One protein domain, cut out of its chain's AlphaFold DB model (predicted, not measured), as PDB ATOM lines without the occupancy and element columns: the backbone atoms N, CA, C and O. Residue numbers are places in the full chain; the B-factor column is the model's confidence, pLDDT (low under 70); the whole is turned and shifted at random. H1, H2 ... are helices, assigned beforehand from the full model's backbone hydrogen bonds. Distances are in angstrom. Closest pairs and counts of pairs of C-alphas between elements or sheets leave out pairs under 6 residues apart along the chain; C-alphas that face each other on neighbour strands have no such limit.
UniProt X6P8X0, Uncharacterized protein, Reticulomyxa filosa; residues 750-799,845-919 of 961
ATOM      1  N   ASP A 750     -27.333  34.283  25.815       71.06
ATOM      2  CA  ASP A 750     -28.232  33.846  24.745       71.06
ATOM      3  C   ASP A 750     -29.072  34.992  24.158       71.06
ATOM      4  O   ASP A 750     -29.442  34.936  22.989       71.06
ATOM      5  N   THR A 751     -29.321  36.056  24.930       78.00
ATOM      6  CA  THR A 751     -30.017  37.269  24.459       78.00
ATOM      7  C   THR A 751     -29.083  38.314  23.845       78.00
ATOM      8  O   THR A 751     -29.536  39.143  23.059       78.00
ATOM      9  N   LEU A 752     -27.788  38.270  24.175       79.75
ATOM     10  CA  LEU A 752     -26.782  39.218  23.676       79.75
ATOM     11  C   LEU A 752     -26.149  38.790  22.347       79.75
ATOM     12  O   LEU A 752     -25.547  39.607  21.651       79.75
ATOM     13  N   LEU A 753     -26.243  37.505  22.011       82.56
ATOM     14  CA  LEU A 753     -25.601  36.918  20.845       82.56
ATOM     15  C   LEU A 753     -26.559  36.786  19.671       82.56
ATOM     16  O   LEU A 753     -27.711  36.396  19.838       82.56
ATOM     17  N   GLU A 754     -26.058  37.028  18.454       89.31
ATOM     18  CA  GLU A 754     -26.815  36.678  17.253       89.31
ATOM     19  C   GLU A 754     -27.203  35.188  17.319       89.31
ATOM     20  O   GLU A 754     -26.315  34.345  17.494       89.31
ATOM     21  N   PRO A 755     -28.491  34.825  17.154       87.88
ATOM     22  CA  PRO A 755     -28.957  33.453  17.366       87.88
ATOM     23  C   PRO A 755     -28.197  32.405  16.545       87.88
ATOM     24  O   PRO A 755     -27.972  31.290  17.011       87.88
ATOM     25  N   HIS A 756     -27.761  32.770  15.334       90.31
ATOM     26  CA  HIS A 756     -26.935  31.907  14.487       90.31
ATOM     27  C   HIS A 756     -25.546  31.672  15.092       90.31
ATOM     28  O   HIS A 756     -25.098  30.533  15.172       90.31
ATOM     29  N   PHE A 757     -24.880  32.734  15.550       91.44
ATOM     30  CA  PHE A 757     -23.562  32.638  16.172       91.44
ATOM     31  C   PHE A 757     -23.610  31.870  17.495       91.44
ATOM     32  O   PHE A 757     -22.761  31.013  17.734       91.44
ATOM     33  N   PHE A 758     -24.614  32.137  18.337       91.38
ATOM     34  CA  PHE A 758     -24.800  31.401  19.585       91.38
ATOM     35  C   PHE A 758     -24.995  29.910  19.323       91.38
ATOM     36  O   PHE A 758     -24.344  29.087  19.961       91.38
ATOM     37  N   LYS A 759     -25.839  29.560  18.346       92.81
ATOM     38  CA  LYS A 759     -26.069  28.170  17.955       92.81
ATOM     39  C   LYS A 759     -24.790  27.502  17.448       92.81
ATOM     40  O   LYS A 759     -24.442  26.439  17.941       92.81
ATOM     41  N   GLU A 760     -24.063  28.140  16.531       95.19
ATOM     42  CA  GLU A 760     -22.808  27.607  15.979       95.19
ATOM     43  C   GLU A 760     -21.745  27.393  17.071       95.19
ATOM     44  O   GLU A 760     -21.082  26.354  17.119       95.19
ATOM     45  N   LEU A 761     -21.625  28.348  17.997       91.94
ATOM     46  CA  LEU A 761     -20.711  28.260  19.129       91.94
ATOM     47  C   LEU A 761     -21.115  27.148  20.103       91.94
ATOM     48  O   LEU A 761     -20.266  26.365  20.521       91.94
ATOM     49  N   MET A 762     -22.397  27.048  20.448       91.56
ATOM     50  CA  MET A 762     -22.893  26.024  21.368       91.56
ATOM     51  C   MET A 762     -22.836  24.623  20.759       91.56
ATOM     52  O   MET A 762     -22.491  23.684  21.470       91.56
ATOM     53  N   ASP A 763     -23.078  24.473  19.456       93.56
ATOM     54  CA  ASP A 763     -22.900  23.207  18.741       93.56
ATOM     55  C   ASP A 763     -21.423  22.772  18.769       93.56
ATOM     56  O   ASP A 763     -21.121  21.608  19.036       93.56
ATOM     57  N   ALA A 764     -20.480  23.703  18.582       92.06
ATOM     58  CA  ALA A 764     -19.051  23.405  18.692       92.06
ATOM     59  C   ALA A 764     -18.633  23.019  20.126       92.06
ATOM     60  O   ALA A 764     -17.871  22.065  20.308       92.06
ATOM     61  N   VAL A 765     -19.155  23.714  21.146       87.44
ATOM     62  CA  VAL A 765     -18.838  23.430  22.556       87.44
ATOM     63  C   VAL A 765     -19.450  22.097  23.000       87.44
ATOM     64  O   VAL A 765     -18.752  21.279  23.596       87.44
ATOM     65  N   ASN A 766     -20.716  21.833  22.660       89.12
ATOM     66  CA  ASN A 766     -21.425  20.601  23.026       89.12
ATOM     67  C   ASN A 766     -20.816  19.353  22.369       89.12
ATOM     68  O   ASN A 766     -20.815  18.281  22.971       89.12
ATOM     69  N   ASN A 767     -20.240  19.490  21.170       91.75
ATOM     70  CA  ASN A 767     -19.516  18.411  20.495       91.75
ATOM     71  C   ASN A 767     -18.091  18.186  21.043       91.75
ATOM     72  O   ASN A 767     -17.355  17.363  20.500       91.75
ATOM     73  N   ASN A 768     -17.681  18.901  22.102       87.38
ATOM     74  CA  ASN A 768     -16.304  18.936  22.612       87.38
ATOM     75  C   ASN A 768     -15.261  19.347  21.552       87.38
ATOM     76  O   ASN A 768     -14.066  19.080  21.712       87.38
ATOM     77  N   ASP A 769     -15.678  20.027  20.478       92.50
ATOM     78  CA  ASP A 769     -14.777  20.562  19.460       92.50
ATOM     79  C   ASP A 769     -14.309  21.965  19.865       92.50
ATOM     80  O   ASP A 769     -14.723  23.013  19.355       92.50
ATOM     81  N   PHE A 770     -13.403  21.978  20.839       87.06
ATOM     82  CA  PHE A 770     -12.793  23.197  21.359       87.06
ATOM     83  C   PHE A 770     -12.014  23.975  20.287       87.06
ATOM     84  O   PHE A 770     -11.855  25.187  20.413       87.06
ATOM     85  N   SER A 771     -11.534  23.301  19.235       87.50
ATOM     86  CA  SER A 771     -10.823  23.938  18.123       87.50
ATOM     87  C   SER A 771     -11.780  24.787  17.288       87.50
ATOM     88  O   SER A 771     -11.495  25.956  17.018       87.50
ATOM     89  N   SER A 772     -12.946  24.232  16.947       91.81
ATOM     90  CA  SER A 772     -14.002  24.964  16.243       91.81
ATOM     91  C   SER A 772     -14.597  26.067  17.113       91.81
ATOM     92  O   SER A 772     -14.697  27.202  16.656       91.81
ATOM     93  N   SER A 773     -14.852  25.794  18.398       89.50
ATOM     94  CA  SER A 773     -15.342  26.797  19.360       89.50
ATOM     95  C   SER A 773     -14.389  27.995  19.473       89.50
ATOM     96  O   SER A 773     -14.809  29.152  19.478       89.50
ATOM     97  N   LEU A 774     -13.079  27.723  19.521       87.94
ATOM     98  CA  LEU A 774     -12.060  28.766  19.581       87.94
ATOM     99  C   LEU A 774     -11.995  29.547  18.270       87.94
ATOM    100  O   LEU A 774     -11.919  30.772  18.300       87.94
ATOM    101  N   ARG A 775     -12.052  28.863  17.123       91.19
ATOM    102  CA  ARG A 775     -12.053  29.504  15.803       91.19
ATOM    103  C   ARG A 775     -13.230  30.468  15.650       91.19
ATOM    104  O   ARG A 775     -13.006  31.602  15.239       91.19
ATOM    105  N   ILE A 776     -14.429  30.044  16.045       93.38
ATOM    106  CA  ILE A 776     -15.667  30.834  16.004       93.38
ATOM    107  C   ILE A 776     -15.521  32.122  16.842       93.38
ATOM    108  O   ILE A 776     -15.798  33.222  16.358       93.38
ATOM    109  N   LEU A 777     -14.991  32.017  18.067       91.50
ATOM    110  CA  LEU A 777     -14.745  33.173  18.942       91.50
ATOM    111  C   LEU A 777     -13.641  34.108  18.423       91.50
ATOM    112  O   LEU A 777     -13.782  35.330  18.496       91.50
ATOM    113  N   LEU A 778     -12.544  33.553  17.897       89.56
ATOM    114  CA  LEU A 778     -11.450  34.328  17.302       89.56
ATOM    115  C   LEU A 778     -11.923  35.095  16.060       89.56
ATOM    116  O   LEU A 778     -11.553  36.256  15.879       89.56
ATOM    117  N   GLU A 779     -12.741  34.462  15.216       92.38
ATOM    118  CA  GLU A 779     -13.278  35.078  14.006       92.38
ATOM    119  C   GLU A 779     -14.230  36.230  14.339       92.38
ATOM    120  O   GLU A 779     -14.111  37.299  13.737       92.38
ATOM    121  N   GLN A 780     -15.105  36.072  15.339       92.62
ATOM    122  CA  GLN A 780     -15.955  37.183  15.773       92.62
ATOM    123  C   GLN A 780     -15.170  38.321  16.404       92.62
ATOM    124  O   GLN A 780     -15.408  39.480  16.073       92.62
ATOM    125  N   ARG A 781     -14.185  38.024  17.261       91.69
ATOM    126  CA  ARG A 781     -13.330  39.071  17.833       91.69
ATOM    127  C   ARG A 781     -12.623  39.861  16.728       91.69
ATOM    128  O   ARG A 781     -12.590  41.086  16.780       91.69
ATOM    129  N   LYS A 782     -12.127  39.169  15.696       91.00
ATOM    130  CA  LYS A 782     -11.516  39.799  14.520       91.00
ATOM    131  C   LYS A 782     -12.512  40.678  13.753       91.00
ATOM    132  O   LYS A 782     -12.169  41.813  13.437       91.00
ATOM    133  N   LYS A 783     -13.739  40.202  13.495       91.19
ATOM    134  CA  LYS A 783     -14.801  41.002  12.849       91.19
ATOM    135  C   LYS A 783     -15.117  42.272  13.647       91.19
ATOM    136  O   LYS A 783     -15.212  43.346  13.055       91.19
ATOM    137  N   MET A 784     -15.193  42.177  14.975       88.25
ATOM    138  CA  MET A 784     -15.426  43.326  15.861       88.25
ATOM    139  C   MET A 784     -14.258  44.326  15.851       88.25
ATOM    140  O   MET A 784     -14.478  45.533  15.767       88.25
ATOM    141  N   GLU A 785     -13.007  43.854  15.870       88.00
ATOM    142  CA  GLU A 785     -11.825  44.724  15.756       88.00
ATOM    143  C   GLU A 785     -11.749  45.419  14.376       88.00
ATOM    144  O   GLU A 785     -11.415  46.605  14.288       88.00
ATOM    145  N   GLU A 786     -12.119  44.729  13.293       91.19
ATOM    146  CA  GLU A 786     -12.211  45.309  11.944       91.19
ATOM    147  C   GLU A 786     -13.327  46.360  11.829       91.19
ATOM    148  O   GLU A 786     -13.139  47.395  11.185       91.19
ATOM    149  N   LEU A 787     -14.479  46.142  12.468       89.62
ATOM    150  CA  LEU A 787     -15.550  47.142  12.533       89.62
ATOM    151  C   LEU A 787     -15.097  48.380  13.311       89.62
ATOM    152  O   LEU A 787     -15.204  49.494  12.798       89.62
ATOM    153  N   LYS A 788     -14.476  48.184  14.479       89.38
ATOM    154  CA  LYS A 788     -13.966  49.273  15.320       89.38
ATOM    155  C   LYS A 788     -12.910  50.118  14.609       89.38
ATOM    156  O   LYS A 788     -12.942  51.344  14.673       89.38
ATOM    157  N   THR A 789     -11.984  49.480  13.892       89.94
ATOM    158  CA  THR A 789     -10.969  50.197  13.102       89.94
ATOM    159  C   THR A 789     -11.588  50.949  11.922       89.94
ATOM    160  O   THR A 789     -11.191  52.082  11.650       89.94
ATOM    161  N   ARG A 790     -12.613  50.396  11.255       92.19
ATOM    162  CA  ARG A 790     -13.370  51.118  10.215       92.19
ATOM    163  C   ARG A 790     -14.111  52.330  10.774       92.19
ATOM    164  O   ARG A 790     -14.111  53.373  10.127       92.19
ATOM    165  N   GLU A 791     -14.719  52.224  11.953       90.25
ATOM    166  CA  GLU A 791     -15.395  53.347  12.616       90.25
ATOM    167  C   GLU A 791     -14.418  54.426  13.079       90.25
ATOM    168  O   GLU A 791     -14.661  55.615  12.857       90.25
ATOM    169  N   GLN A 792     -13.268  54.033  13.632       89.81
ATOM    170  CA  GLN A 792     -12.194  54.965  13.975       89.81
ATOM    171  C   GLN A 792     -11.667  55.693  12.735       89.81
ATOM    172  O   GLN A 792     -11.533  56.915  12.765       89.81
ATOM    173  N   ASN A 793     -11.463  54.984  11.622       91.88
ATOM    174  CA  ASN A 793     -11.027  55.589  10.362       91.88
ATOM    175  C   ASN A 793     -12.087  56.535   9.775       91.88
ATOM    176  O   ASN A 793     -11.735  57.601   9.276       91.88
ATOM    177  N   LYS A 794     -13.382  56.198   9.868       93.25
ATOM    178  CA  LYS A 794     -14.479  57.105   9.477       93.25
ATOM    179  C   LYS A 794     -14.508  58.363  10.346       93.25
ATOM    180  O   LYS A 794     -14.665  59.459   9.820       93.25
ATOM    181  N   THR A 795     -14.312  58.209  11.656       90.25
ATOM    182  CA  THR A 795     -14.286  59.327  12.610       90.25
ATOM    183  C   THR A 795     -13.083  60.237  12.359       90.25
ATOM    184  O   THR A 795     -13.227  61.457  12.341       90.25
ATOM    185  N   GLN A 796     -11.910  59.660  12.084       89.38
ATOM    186  CA  GLN A 796     -10.713  60.413  11.707       89.38
ATOM    187  C   GLN A 796     -10.882  61.122  10.360       89.38
ATOM    188  O   GLN A 796     -10.542  62.296  10.252       89.38
ATOM    189  N   ALA A 797     -11.461  60.463   9.351       89.50
ATOM    190  CA  ALA A 797     -11.749  61.092   8.063       89.50
ATOM    191  C   ALA A 797     -12.705  62.288   8.213       89.50
ATOM    192  O   ALA A 797     -12.460  63.346   7.636       89.50
ATOM    193  N   TYR A 798     -13.739  62.155   9.053       89.69
ATOM    194  CA  TYR A 798     -14.681  63.234   9.350       89.69
ATOM    195  C   TYR A 798     -14.011  64.414  10.073       89.69
ATOM    196  O   TYR A 798     -14.231  65.566   9.704       89.69
ATOM    197  N   GLN A 799     -13.126  64.142  11.041       84.12
ATOM    198  CA  GLN A 799     -12.338  65.181  11.718       84.12
ATOM    199  C   GLN A 799     -11.368  65.902  10.769       84.12
ATOM    200  O   GLN A 799     -11.195  67.112  10.880       84.12
ATOM    201  N   ASP A 845     -22.976  46.630  22.967       76.69
ATOM    202  CA  ASP A 845     -21.902  47.226  23.777       76.69
ATOM    203  C   ASP A 845     -21.412  46.290  24.897       76.69
ATOM    204  O   ASP A 845     -20.214  46.227  25.193       76.69
ATOM    205  N   GLU A 846     -22.320  45.527  25.514       80.81
ATOM    206  CA  GLU A 846     -21.976  44.568  26.570       80.81
ATOM    207  C   GLU A 846     -21.249  43.352  25.999       80.81
ATOM    208  O   GLU A 846     -20.233  42.915  26.552       80.81
ATOM    209  N   PHE A 847     -21.719  42.836  24.861       80.62
ATOM    210  CA  PHE A 847     -21.067  41.721  24.188       80.62
ATOM    211  C   PHE A 847     -19.700  42.107  23.606       80.62
ATOM    212  O   PHE A 847     -18.730  41.358  23.760       80.62
ATOM    213  N   GLU A 848     -19.583  43.299  23.009       83.75
ATOM    214  CA  GLU A 848     -18.303  43.856  22.568       83.75
ATOM    215  C   GLU A 848     -17.335  43.967  23.751       83.75
ATOM    216  O   GLU A 848     -16.171  43.561  23.654       83.75
ATOM    217  N   MET A 849     -17.813  44.469  24.895       82.44
ATOM    218  CA  MET A 849     -17.005  44.531  26.103       82.44
ATOM    219  C   MET A 849     -16.550  43.149  26.568       82.44
ATOM    220  O   MET A 849     -15.372  43.000  26.885       82.44
ATOM    221  N   LEU A 850     -17.428  42.147  26.581       82.81
ATOM    222  CA  LEU A 850     -17.089  40.776  26.967       82.81
ATOM    223  C   LEU A 850     -16.033  40.162  26.035       82.81
ATOM    224  O   LEU A 850     -15.000  39.695  26.514       82.81
ATOM    225  N   LEU A 851     -16.226  40.211  24.713       84.75
ATOM    226  CA  LEU A 851     -15.291  39.605  23.754       84.75
ATOM    227  C   LEU A 851     -13.933  40.312  23.676       84.75
ATOM    228  O   LEU A 851     -12.905  39.650  23.495       84.75
ATOM    229  N   LEU A 852     -13.909  41.647  23.760       85.19
ATOM    230  CA  LEU A 852     -12.668  42.416  23.634       85.19
ATOM    231  C   LEU A 852     -11.910  42.512  24.963       85.19
ATOM    232  O   LEU A 852     -10.671  42.518  24.962       85.19
ATOM    233  N   LYS A 853     -12.626  42.593  26.094       81.94
ATOM    234  CA  LYS A 853     -12.021  42.819  27.416       81.94
ATOM    235  C   LYS A 853     -11.842  41.557  28.250       81.94
ATOM    236  O   LYS A 853     -11.102  41.652  29.224       81.94
ATOM    237  N   GLU A 854     -12.422  40.414  27.896       83.69
ATOM    238  CA  GLU A 854     -12.166  39.163  28.617       83.69
ATOM    239  C   GLU A 854     -11.314  38.169  27.811       83.69
ATOM    240  O   GLU A 854     -11.318  38.162  26.573       83.69
ATOM    241  N   PRO A 855     -10.557  37.300  28.500       82.69
ATOM    242  CA  PRO A 855      -9.950  36.134  27.877       82.69
ATOM    243  C   PRO A 855     -11.028  35.203  27.306       82.69
ATOM    244  O   PRO A 855     -12.015  34.901  27.978       82.69
ATOM    245  N   LEU A 856     -10.821  34.682  26.092       84.25
ATOM    246  CA  LEU A 856     -11.837  33.894  25.373       84.25
ATOM    247  C   LEU A 856     -12.301  32.638  26.128       84.25
ATOM    248  O   LEU A 856     -13.450  32.226  25.994       84.25
ATOM    249  N   TYR A 857     -11.441  32.048  26.961       79.62
ATOM    250  CA  TYR A 857     -11.820  30.892  27.777       79.62
ATOM    251  C   TYR A 857     -12.834  31.253  28.883       79.62
ATOM    252  O   TYR A 857     -13.653  30.409  29.243       79.62
ATOM    253  N   ARG A 858     -12.836  32.498  29.390       80.06
ATOM    254  CA  ARG A 858     -13.836  32.970  30.367       80.06
ATOM    255  C   ARG A 858     -15.187  33.225  29.717       80.06
ATOM    256  O   ARG A 858     -16.210  32.935  30.325       80.06
ATOM    257  N   VAL A 859     -15.185  33.688  28.468       84.75
ATOM    258  CA  VAL A 859     -16.411  33.836  27.672       84.75
ATOM    259  C   VAL A 859     -17.115  32.480  27.547       84.75
ATOM    260  O   VAL A 859     -18.311  32.387  27.796       84.75
ATOM    261  N   ILE A 860     -16.371  31.394  27.299       81.94
ATOM    262  CA  ILE A 860     -16.933  30.029  27.271       81.94
ATOM    263  C   ILE A 860     -17.422  29.561  28.641       81.94
ATOM    264  O   ILE A 860     -18.484  28.944  28.728       81.94
ATOM    265  N   ALA A 861     -16.686  29.865  29.714       77.94
ATOM    266  CA  ALA A 861     -17.120  29.532  31.070       77.94
ATOM    267  C   ALA A 861     -18.483  30.163  31.405       77.94
ATOM    268  O   ALA A 861     -19.323  29.516  32.029       77.94
ATOM    269  N   LYS A 862     -18.703  31.404  30.952       82.50
ATOM    270  CA  LYS A 862     -19.958  32.142  31.135       82.50
ATOM    271  C   LYS A 862     -21.088  31.647  30.228       82.50
ATOM    272  O   LYS A 862     -22.235  31.650  30.651       82.50
ATOM    273  N   LEU A 863     -20.772  31.175  29.020       77.56
ATOM    274  CA  LEU A 863     -21.760  30.622  28.082       77.56
ATOM    275  C   LEU A 863     -22.346  29.277  28.531       77.56
ATOM    276  O   LEU A 863     -23.458  28.931  28.142       77.56
ATOM    277  N   GLN A 864     -21.623  28.523  29.361       76.81
ATOM    278  CA  GLN A 864     -22.110  27.269  29.931       76.81
ATOM    279  C   GLN A 864     -21.926  27.243  31.453       76.81
ATOM    280  O   GLN A 864     -21.013  26.582  31.950       76.81
ATOM    281  N   PRO A 865     -22.814  27.881  32.232       66.69
ATOM    282  CA  PRO A 865     -22.676  27.937  33.689       66.69
ATOM    283  C   PRO A 865     -22.599  26.550  34.356       66.69
ATOM    284  O   PRO A 865     -21.880  26.377  35.343       66.69
ATOM    285  N   ALA A 866     -23.293  25.556  33.784       65.38
ATOM    286  CA  ALA A 866     -23.345  24.181  34.289       65.38
ATOM    287  C   ALA A 866     -22.143  23.306  33.868       65.38
ATOM    288  O   ALA A 866     -21.646  22.531  34.683       65.38
ATOM    289  N   TYR A 867     -21.653  23.438  32.627       60.12
ATOM    290  CA  TYR A 867     -20.650  22.525  32.038       60.12
ATOM    291  C   TYR A 867     -19.353  23.209  31.587       60.12
ATOM    292  O   TYR A 867     -18.291  22.585  31.580       60.12
ATOM    293  N   GLY A 868     -19.393  24.509  31.298       62.78
ATOM    294  CA  GLY A 868     -18.267  25.302  30.801       62.78
ATOM    295  C   GLY A 868     -17.059  25.228  31.725       62.78
ATOM    296  O   GLY A 868     -15.926  25.162  31.261       62.78
ATOM    297  N   ARG A 869     -17.291  25.082  33.032       61.06
ATOM    298  CA  ARG A 869     -16.254  24.902  34.061       61.06
ATOM    299  C   ARG A 869     -15.361  23.672  33.836       61.06
ATOM    300  O   ARG A 869     -14.184  23.733  34.182       61.06
ATOM    301  N   TYR A 870     -15.883  22.587  33.258       66.81
ATOM    302  CA  TYR A 870     -15.112  21.373  32.939       66.81
ATOM    303  C   TYR A 870     -14.377  21.491  31.598       66.81
ATOM    304  O   TYR A 870     -13.306  20.914  31.408       66.81
ATOM    305  N   HIS A 871     -14.913  22.302  30.687       68.44
ATOM    306  CA  HIS A 871     -14.373  22.519  29.347       68.44
ATOM    307  C   HIS A 871     -13.284  23.605  29.290       68.44
ATOM    308  O   HIS A 871     -12.432  23.576  28.398       68.44
ATOM    309  N   VAL A 872     -13.231  24.508  30.280       72.25
ATOM    310  CA  VAL A 872     -12.249  25.609  30.366       72.25
ATOM    311  C   VAL A 872     -10.799  25.122  30.314       72.25
ATOM    312  O   VAL A 872      -9.981  25.761  29.663       72.25
ATOM    313  N   CYS A 873     -10.457  23.984  30.930       71.88
ATOM    314  CA  CYS A 873      -9.080  23.466  30.909       71.88
ATOM    315  C   CYS A 873      -8.656  22.995  29.508       71.88
ATOM    316  O   CYS A 873      -7.563  23.323  29.036       71.88
ATOM    317  N   GLY A 874      -9.529  22.246  28.825       76.75
ATOM    318  CA  GLY A 874      -9.295  21.813  27.445       76.75
ATOM    319  C   GLY A 874      -9.166  23.010  26.505       76.75
ATOM    320  O   GLY A 874      -8.242  23.074  25.691       76.75
ATOM    321  N   PHE A 875     -10.028  24.006  26.700       75.06
ATOM    322  CA  PHE A 875     -10.018  25.229  25.918       75.06
ATOM    323  C   PHE A 875      -8.790  26.109  26.186       75.06
ATOM    324  O   PHE A 875      -8.165  26.571  25.238       75.06
ATOM    325  N   ALA A 876      -8.378  26.291  27.446       74.31
ATOM    326  CA  ALA A 876      -7.189  27.062  27.808       74.31
ATOM    327  C   ALA A 876      -5.911  26.453  27.208       74.31
ATOM    328  O   ALA A 876      -5.100  27.173  26.629       74.31
ATOM    329  N   LYS A 877      -5.768  25.119  27.240       78.19
ATOM    330  CA  LYS A 877      -4.637  24.415  26.608       78.19
ATOM    331  C   LYS A 877      -4.596  24.618  25.095       78.19
ATOM    332  O   LYS A 877      -3.524  24.821  24.525       78.19
ATOM    333  N   LEU A 878      -5.749  24.545  24.432       74.62
ATOM    334  CA  LEU A 878      -5.841  24.755  22.988       74.62
ATOM    335  C   LEU A 878      -5.650  26.221  22.608       74.62
ATOM    336  O   LEU A 878      -5.009  26.491  21.598       74.62
ATOM    337  N   PHE A 879      -6.123  27.152  23.437       78.44
ATOM    338  CA  PHE A 879      -5.865  28.578  23.296       78.44
ATOM    339  C   PHE A 879      -4.371  28.882  23.411       78.44
ATOM    340  O   PHE A 879      -3.819  29.512  22.515       78.44
ATOM    341  N   ASP A 880      -3.682  28.367  24.432       75.56
ATOM    342  CA  ASP A 880      -2.237  28.560  24.574       75.56
ATOM    343  C   ASP A 880      -1.453  27.955  23.408       75.56
ATOM    344  O   ASP A 880      -0.538  28.594  22.891       75.56
ATOM    345  N   LYS A 881      -1.852  26.764  22.943       81.12
ATOM    346  CA  LYS A 881      -1.265  26.122  21.760       81.12
ATOM    347  C   LYS A 881      -1.531  26.916  20.475       81.12
ATOM    348  O   LYS A 881      -0.671  26.980  19.600       81.12
ATOM    349  N   ALA A 882      -2.716  27.509  20.334       71.38
ATOM    350  CA  ALA A 882      -3.055  28.348  19.193       71.38
ATOM    351  C   ALA A 882      -2.242  29.647  19.225       71.38
ATOM    352  O   ALA A 882      -1.602  29.980  18.233       71.38
ATOM    353  N   VAL A 883      -2.189  30.323  20.376       73.88
ATOM    354  CA  VAL A 883      -1.436  31.565  20.592       73.88
ATOM    355  C   VAL A 883       0.066  31.346  20.403       73.88
ATOM    356  O   VAL A 883       0.714  32.175  19.765       73.88
ATOM    357  N   SER A 884       0.627  30.220  20.861       75.19
ATOM    358  CA  SER A 884       2.052  29.910  20.679       75.19
ATOM    359  C   SER A 884       2.470  29.791  19.212       75.19
ATOM    360  O   SER A 884       3.638  30.000  18.900       75.19
ATOM    361  N   ASN A 885       1.525  29.490  18.313       75.50
ATOM    362  CA  ASN A 885       1.777  29.357  16.878       75.50
ATOM    363  C   ASN A 885       1.667  30.689  16.110       75.50
ATOM    364  O   ASN A 885       1.979  30.727  14.921       75.50
ATOM    365  N   ILE A 886       1.227  31.776  16.755       72.75
ATOM    366  CA  ILE A 886       1.118  33.111  16.144       72.75
ATOM    367  C   ILE A 886       2.399  33.915  16.433       72.75
ATOM    368  O   ILE A 886       3.102  33.652  17.408       72.75
ATOM    369  N   SER A 887       2.710  34.911  15.598       75.06
ATOM    370  CA  SER A 887       3.827  35.841  15.808       75.06
ATOM    371  C   SER A 887       3.776  36.528  17.182       75.06
ATOM    372  O   SER A 887       2.711  36.799  17.739       75.06
ATOM    373  N   THR A 888       4.945  36.861  17.731       68.75
ATOM    374  CA  THR A 888       5.105  37.441  19.079       68.75
ATOM    375  C   THR A 888       4.403  38.790  19.267       68.75
ATOM    376  O   THR A 888       4.008  39.122  20.385       68.75
ATOM    377  N   SER A 889       4.208  39.567  18.197       65.94
ATOM    378  CA  SER A 889       3.419  40.805  18.218       65.94
ATOM    379  C   SER A 889       1.932  40.522  18.442       65.94
ATOM    380  O   SER A 889       1.318  41.136  19.311       65.94
ATOM    381  N   CYS A 890       1.381  39.531  17.739       63.81
ATOM    382  CA  CYS A 890       0.009  39.080  17.933       63.81
ATOM    383  C   CYS A 890      -0.163  38.407  19.301       63.81
ATOM    384  O   CYS A 890      -1.156  38.652  19.975       63.81
ATOM    385  N   GLN A 891       0.810  37.618  19.775       69.31
ATOM    386  CA  GLN A 891       0.740  36.989  21.102       69.31
ATOM    387  C   GLN A 891       0.481  38.003  22.225       69.31
ATOM    388  O   GLN A 891      -0.296  37.709  23.126       69.31
ATOM    389  N   LYS A 892       1.072  39.205  22.149       69.75
ATOM    390  CA  LYS A 892       0.839  40.299  23.110       69.75
ATOM    391  C   LYS A 892      -0.551  40.935  22.999       69.75
ATOM    392  O   LYS A 892      -1.029  41.495  23.976       69.75
ATOM    393  N   GLN A 893      -1.177  40.872  21.825       65.75
ATOM    394  CA  GLN A 893      -2.545  41.348  21.603       65.75
ATOM    395  C   GLN A 893      -3.577  40.329  22.110       65.75
ATOM    396  O   GLN A 893      -4.577  40.710  22.712       65.75
ATOM    397  N   TRP A 894      -3.310  39.032  21.913       63.78
ATOM    398  CA  TRP A 894      -4.205  37.937  22.305       63.78
ATOM    399  C   TRP A 894      -4.075  37.538  23.779       63.78
ATOM    400  O   TRP A 894      -5.066  37.170  24.408       63.78
ATOM    401  N   ARG A 895      -2.872  37.637  24.359       67.94
ATOM    402  CA  ARG A 895      -2.669  37.550  25.807       67.94
ATOM    403  C   ARG A 895      -2.886  38.934  26.384       67.94
ATOM    404  O   ARG A 895      -1.987  39.769  26.333       67.94
ATOM    405  N   GLN A 896      -4.064  39.185  26.947       58.81
ATOM    406  CA  GLN A 896      -4.228  40.381  27.765       58.81
ATOM    407  C   GLN A 896      -3.134  40.402  28.832       58.81
ATOM    408  O   GLN A 896      -2.976  39.453  29.598       58.81
ATOM    409  N   THR A 897      -2.407  41.511  28.910       46.78
ATOM    410  CA  THR A 897      -1.275  41.747  29.822       46.78
ATOM    411  C   THR A 897      -1.636  41.677  31.316       46.78
ATOM    412  O   THR A 897      -0.796  41.966  32.162       46.78
ATOM    413  N   ARG A 898      -2.873  41.298  31.668       47.56
ATOM    414  CA  ARG A 898      -3.427  41.275  33.030       47.56
ATOM    415  C   ARG A 898      -4.214  40.013  33.381       47.56
ATOM    416  O   ARG A 898      -4.940  40.021  34.377       47.56
ATOM    417  N   ASP A 899      -4.111  38.937  32.610       48.25
ATOM    418  CA  ASP A 899      -4.913  37.754  32.907       48.25
ATOM    419  C   ASP A 899      -4.353  36.922  34.077       48.25
ATOM    420  O   ASP A 899      -3.640  35.939  33.900       48.25
ATOM    421  N   LYS A 900      -4.708  37.327  35.303       49.22
ATOM    422  CA  LYS A 900      -4.479  36.567  36.544       49.22
ATOM    423  C   LYS A 900      -5.442  35.371  36.697       49.22
ATOM    424  O   LYS A 900      -5.302  34.599  37.638       49.22
ATOM    425  N   GLY A 901      -6.432  35.215  35.809       48.50
ATOM    426  CA  GLY A 901      -7.583  34.321  36.003       48.50
ATOM    427  C   GLY A 901      -7.259  32.845  35.977       48.50
ATOM    428  O   GLY A 901      -7.741  32.118  36.834       48.50
ATOM    429  N   ILE A 902      -6.403  32.409  35.049       44.44
ATOM    430  CA  ILE A 902      -6.039  30.989  34.943       44.44
ATOM    431  C   ILE A 902      -5.389  30.514  36.246       44.44
ATOM    432  O   ILE A 902      -5.726  29.448  36.741       44.44
ATOM    433  N   VAL A 903      -4.511  31.314  36.854       43.25
ATOM    434  CA  VAL A 903      -3.852  30.948  38.117       43.25
ATOM    435  C   VAL A 903      -4.814  31.075  39.303       43.25
ATOM    436  O   VAL A 903      -4.840  30.196  40.155       43.25
ATOM    437  N   VAL A 904      -5.645  32.120  39.342       42.41
ATOM    438  CA  VAL A 904      -6.562  32.395  40.464       42.41
ATOM    439  C   VAL A 904      -7.772  31.446  40.504       42.41
ATOM    440  O   VAL A 904      -8.216  31.102  41.595       42.41
ATOM    441  N   GLU A 905      -8.285  30.966  39.364       43.88
ATOM    442  CA  GLU A 905      -9.360  29.955  39.330       43.88
ATOM    443  C   GLU A 905      -8.845  28.512  39.458       43.88
ATOM    444  O   GLU A 905      -9.543  27.676  40.039       43.88
ATOM    445  N   PHE A 906      -7.648  28.187  38.944       43.09
ATOM    446  CA  PHE A 906      -7.121  26.814  39.002       43.09
ATOM    447  C   PHE A 906      -6.306  26.500  40.263       43.09
ATOM    448  O   PHE A 906      -6.323  25.347  40.693       43.09
ATOM    449  N   ALA A 907      -5.616  27.468  40.881       38.97
ATOM    450  CA  ALA A 907      -4.798  27.210  42.074       38.97
ATOM    451  C   ALA A 907      -5.605  26.687  43.281       38.97
ATOM    452  O   ALA A 907      -5.161  25.701  43.873       38.97
ATOM    453  N   PRO A 908      -6.806  27.216  43.598       38.03
ATOM    454  CA  PRO A 908      -7.643  26.651  44.660       38.03
ATOM    455  C   PRO A 908      -8.088  25.214  44.350       38.03
ATOM    456  O   PRO A 908      -8.220  24.394  45.246       38.03
ATOM    457  N   ARG A 909      -8.256  24.860  43.070       44.50
ATOM    458  CA  ARG A 909      -8.769  23.541  42.662       44.50
ATOM    459  C   ARG A 909      -7.706  22.460  42.527       44.50
ATOM    460  O   ARG A 909      -8.025  21.293  42.711       44.50
ATOM    461  N   ILE A 910      -6.451  22.816  42.243       41.00
ATOM    462  CA  ILE A 910      -5.330  21.881  42.444       41.00
ATOM    463  C   ILE A 910      -5.243  21.523  43.928       41.00
ATOM    464  O   ILE A 910      -4.952  20.379  44.244       41.00
ATOM    465  N   GLN A 911      -5.565  22.465  44.817       35.09
ATOM    466  CA  GLN A 911      -5.654  22.236  46.254       35.09
ATOM    467  C   GLN A 911      -6.845  21.332  46.615       35.09
ATOM    468  O   GLN A 911      -6.638  20.353  47.314       35.09
ATOM    469  N   ASP A 912      -8.042  21.565  46.064       35.19
ATOM    470  CA  ASP A 912      -9.223  20.719  46.326       35.19
ATOM    471  C   ASP A 912      -9.084  19.291  45.759       35.19
ATOM    472  O   ASP A 912      -9.469  18.321  46.408       35.19
ATOM    473  N   ILE A 913      -8.499  19.131  44.563       37.53
ATOM    474  CA  ILE A 913      -8.229  17.814  43.962       37.53
ATOM    475  C   ILE A 913      -7.058  17.129  44.672       37.53
ATOM    476  O   ILE A 913      -7.119  15.927  44.892       37.53
ATOM    477  N   ALA A 914      -6.014  17.862  45.074       34.81
ATOM    478  CA  ALA A 914      -4.941  17.290  45.885       34.81
ATOM    479  C   ALA A 914      -5.458  16.856  47.262       34.81
ATOM    480  O   ALA A 914      -5.093  15.780  47.699       34.81
ATOM    481  N   LEU A 915      -6.364  17.608  47.893       35.53
ATOM    482  CA  LEU A 915      -6.978  17.244  49.175       35.53
ATOM    483  C   LEU A 915      -7.960  16.065  49.060       35.53
ATOM    484  O   LEU A 915      -8.066  15.287  49.998       35.53
ATOM    485  N   LEU A 916      -8.625  15.877  47.911       33.56
ATOM    486  CA  LEU A 916      -9.457  14.693  47.637       33.56
ATOM    487  C   LEU A 916      -8.649  13.458  47.198       33.56
ATOM    488  O   LEU A 916      -9.108  12.336  47.377       33.56
ATOM    489  N   VAL A 917      -7.460  13.645  46.616       35.25
ATOM    490  CA  VAL A 917      -6.563  12.550  46.193       35.25
ATOM    491  C   VAL A 917      -5.600  12.140  47.316       35.25
ATOM    492  O   VAL A 917      -5.126  11.004  47.339       35.25
ATOM    493  N   GLN A 918      -5.355  13.013  48.295       32.97
ATOM    494  CA  GLN A 918      -4.451  12.767  49.421       32.97
ATOM    495  C   GLN A 918      -5.108  12.007  50.588       32.97
ATOM    496  O   GLN A 918      -4.609  12.075  51.704       32.97
ATOM    497  N   ASP A 919      -6.169  11.234  50.317       37.47
ATOM    498  CA  ASP A 919      -6.715  10.263  51.279       37.47
ATOM    499  C   ASP A 919      -7.037   8.875  50.683       37.47
ATOM    500  O   ASP A 919      -7.655   8.038  51.333       37.47
TER     501      ASP A 919
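Overview. This is residues 750 to 799 and 845 to 919 of the 961 residues of an uncharacterized protein of Reticulomyxa filosa (UniProt X6P8X0). Look first for a small body of helices with two helical arms sticking out at opposite ends: residues 786 to 799 of H2, and residues 907 to 919, of which 907 to 917 belong to H7. In the body H4 sits near the middle and pairs with H5, which meets residues 770 to 774 of H2, while H1 folds back on H2. The printed part has 125 residues with seven named helices, H1 to H7 in order, and no named strand: all helix. It is only just loose, close to compact, with a radius of gyration of the C-alphas of 16.9 A, and spans 68 by 33 by 25 A.

Arrangement. Start at H2, residues 770 to 799. H1, residues 755 to 766, forms a hairpin with it; their closest C-alphas, Ala 764 and Ser 773, are 5.1 A apart. H5, residues 868 to 884, touches H2 at a steep tilt of 65 degrees, with C-alphas 770 and 875 closest at 5.7 A. H4, residues 856 to 863, forms a hairpin with H5, closest at C-alphas 861 and 868, 4.4 A. H3, residues 845 to 853, only just touches H2, and H6, residues 888 to 894, only just touches H5, each with 3 pairs of C-alphas within 8 A. H7, residues 901 to 917, touches no helix. Each O i to N i+4 pair is within hydrogen-bond range in H1, H2, H3 and H4; the counts are 11 of 13 in H5, 2 of 3 in H6 and 11 of 13 in H7.

Along the chain. Find C-alpha 770 at (-12.793, 23.197, 21.359); from there H2 runs 43.1 A. H5 covers 23.2 A, and H7 24.1 A to C-alpha 917 at (-6.563, 12.550, 46.193).

Size, cuts and confidence. Residues 800 to 844 are not printed, a gap of 23.6 A between C-alphas 799 and 845. No link printed whole is long. pLDDT is under 70 at residues 865 to 871 and 888 to 919.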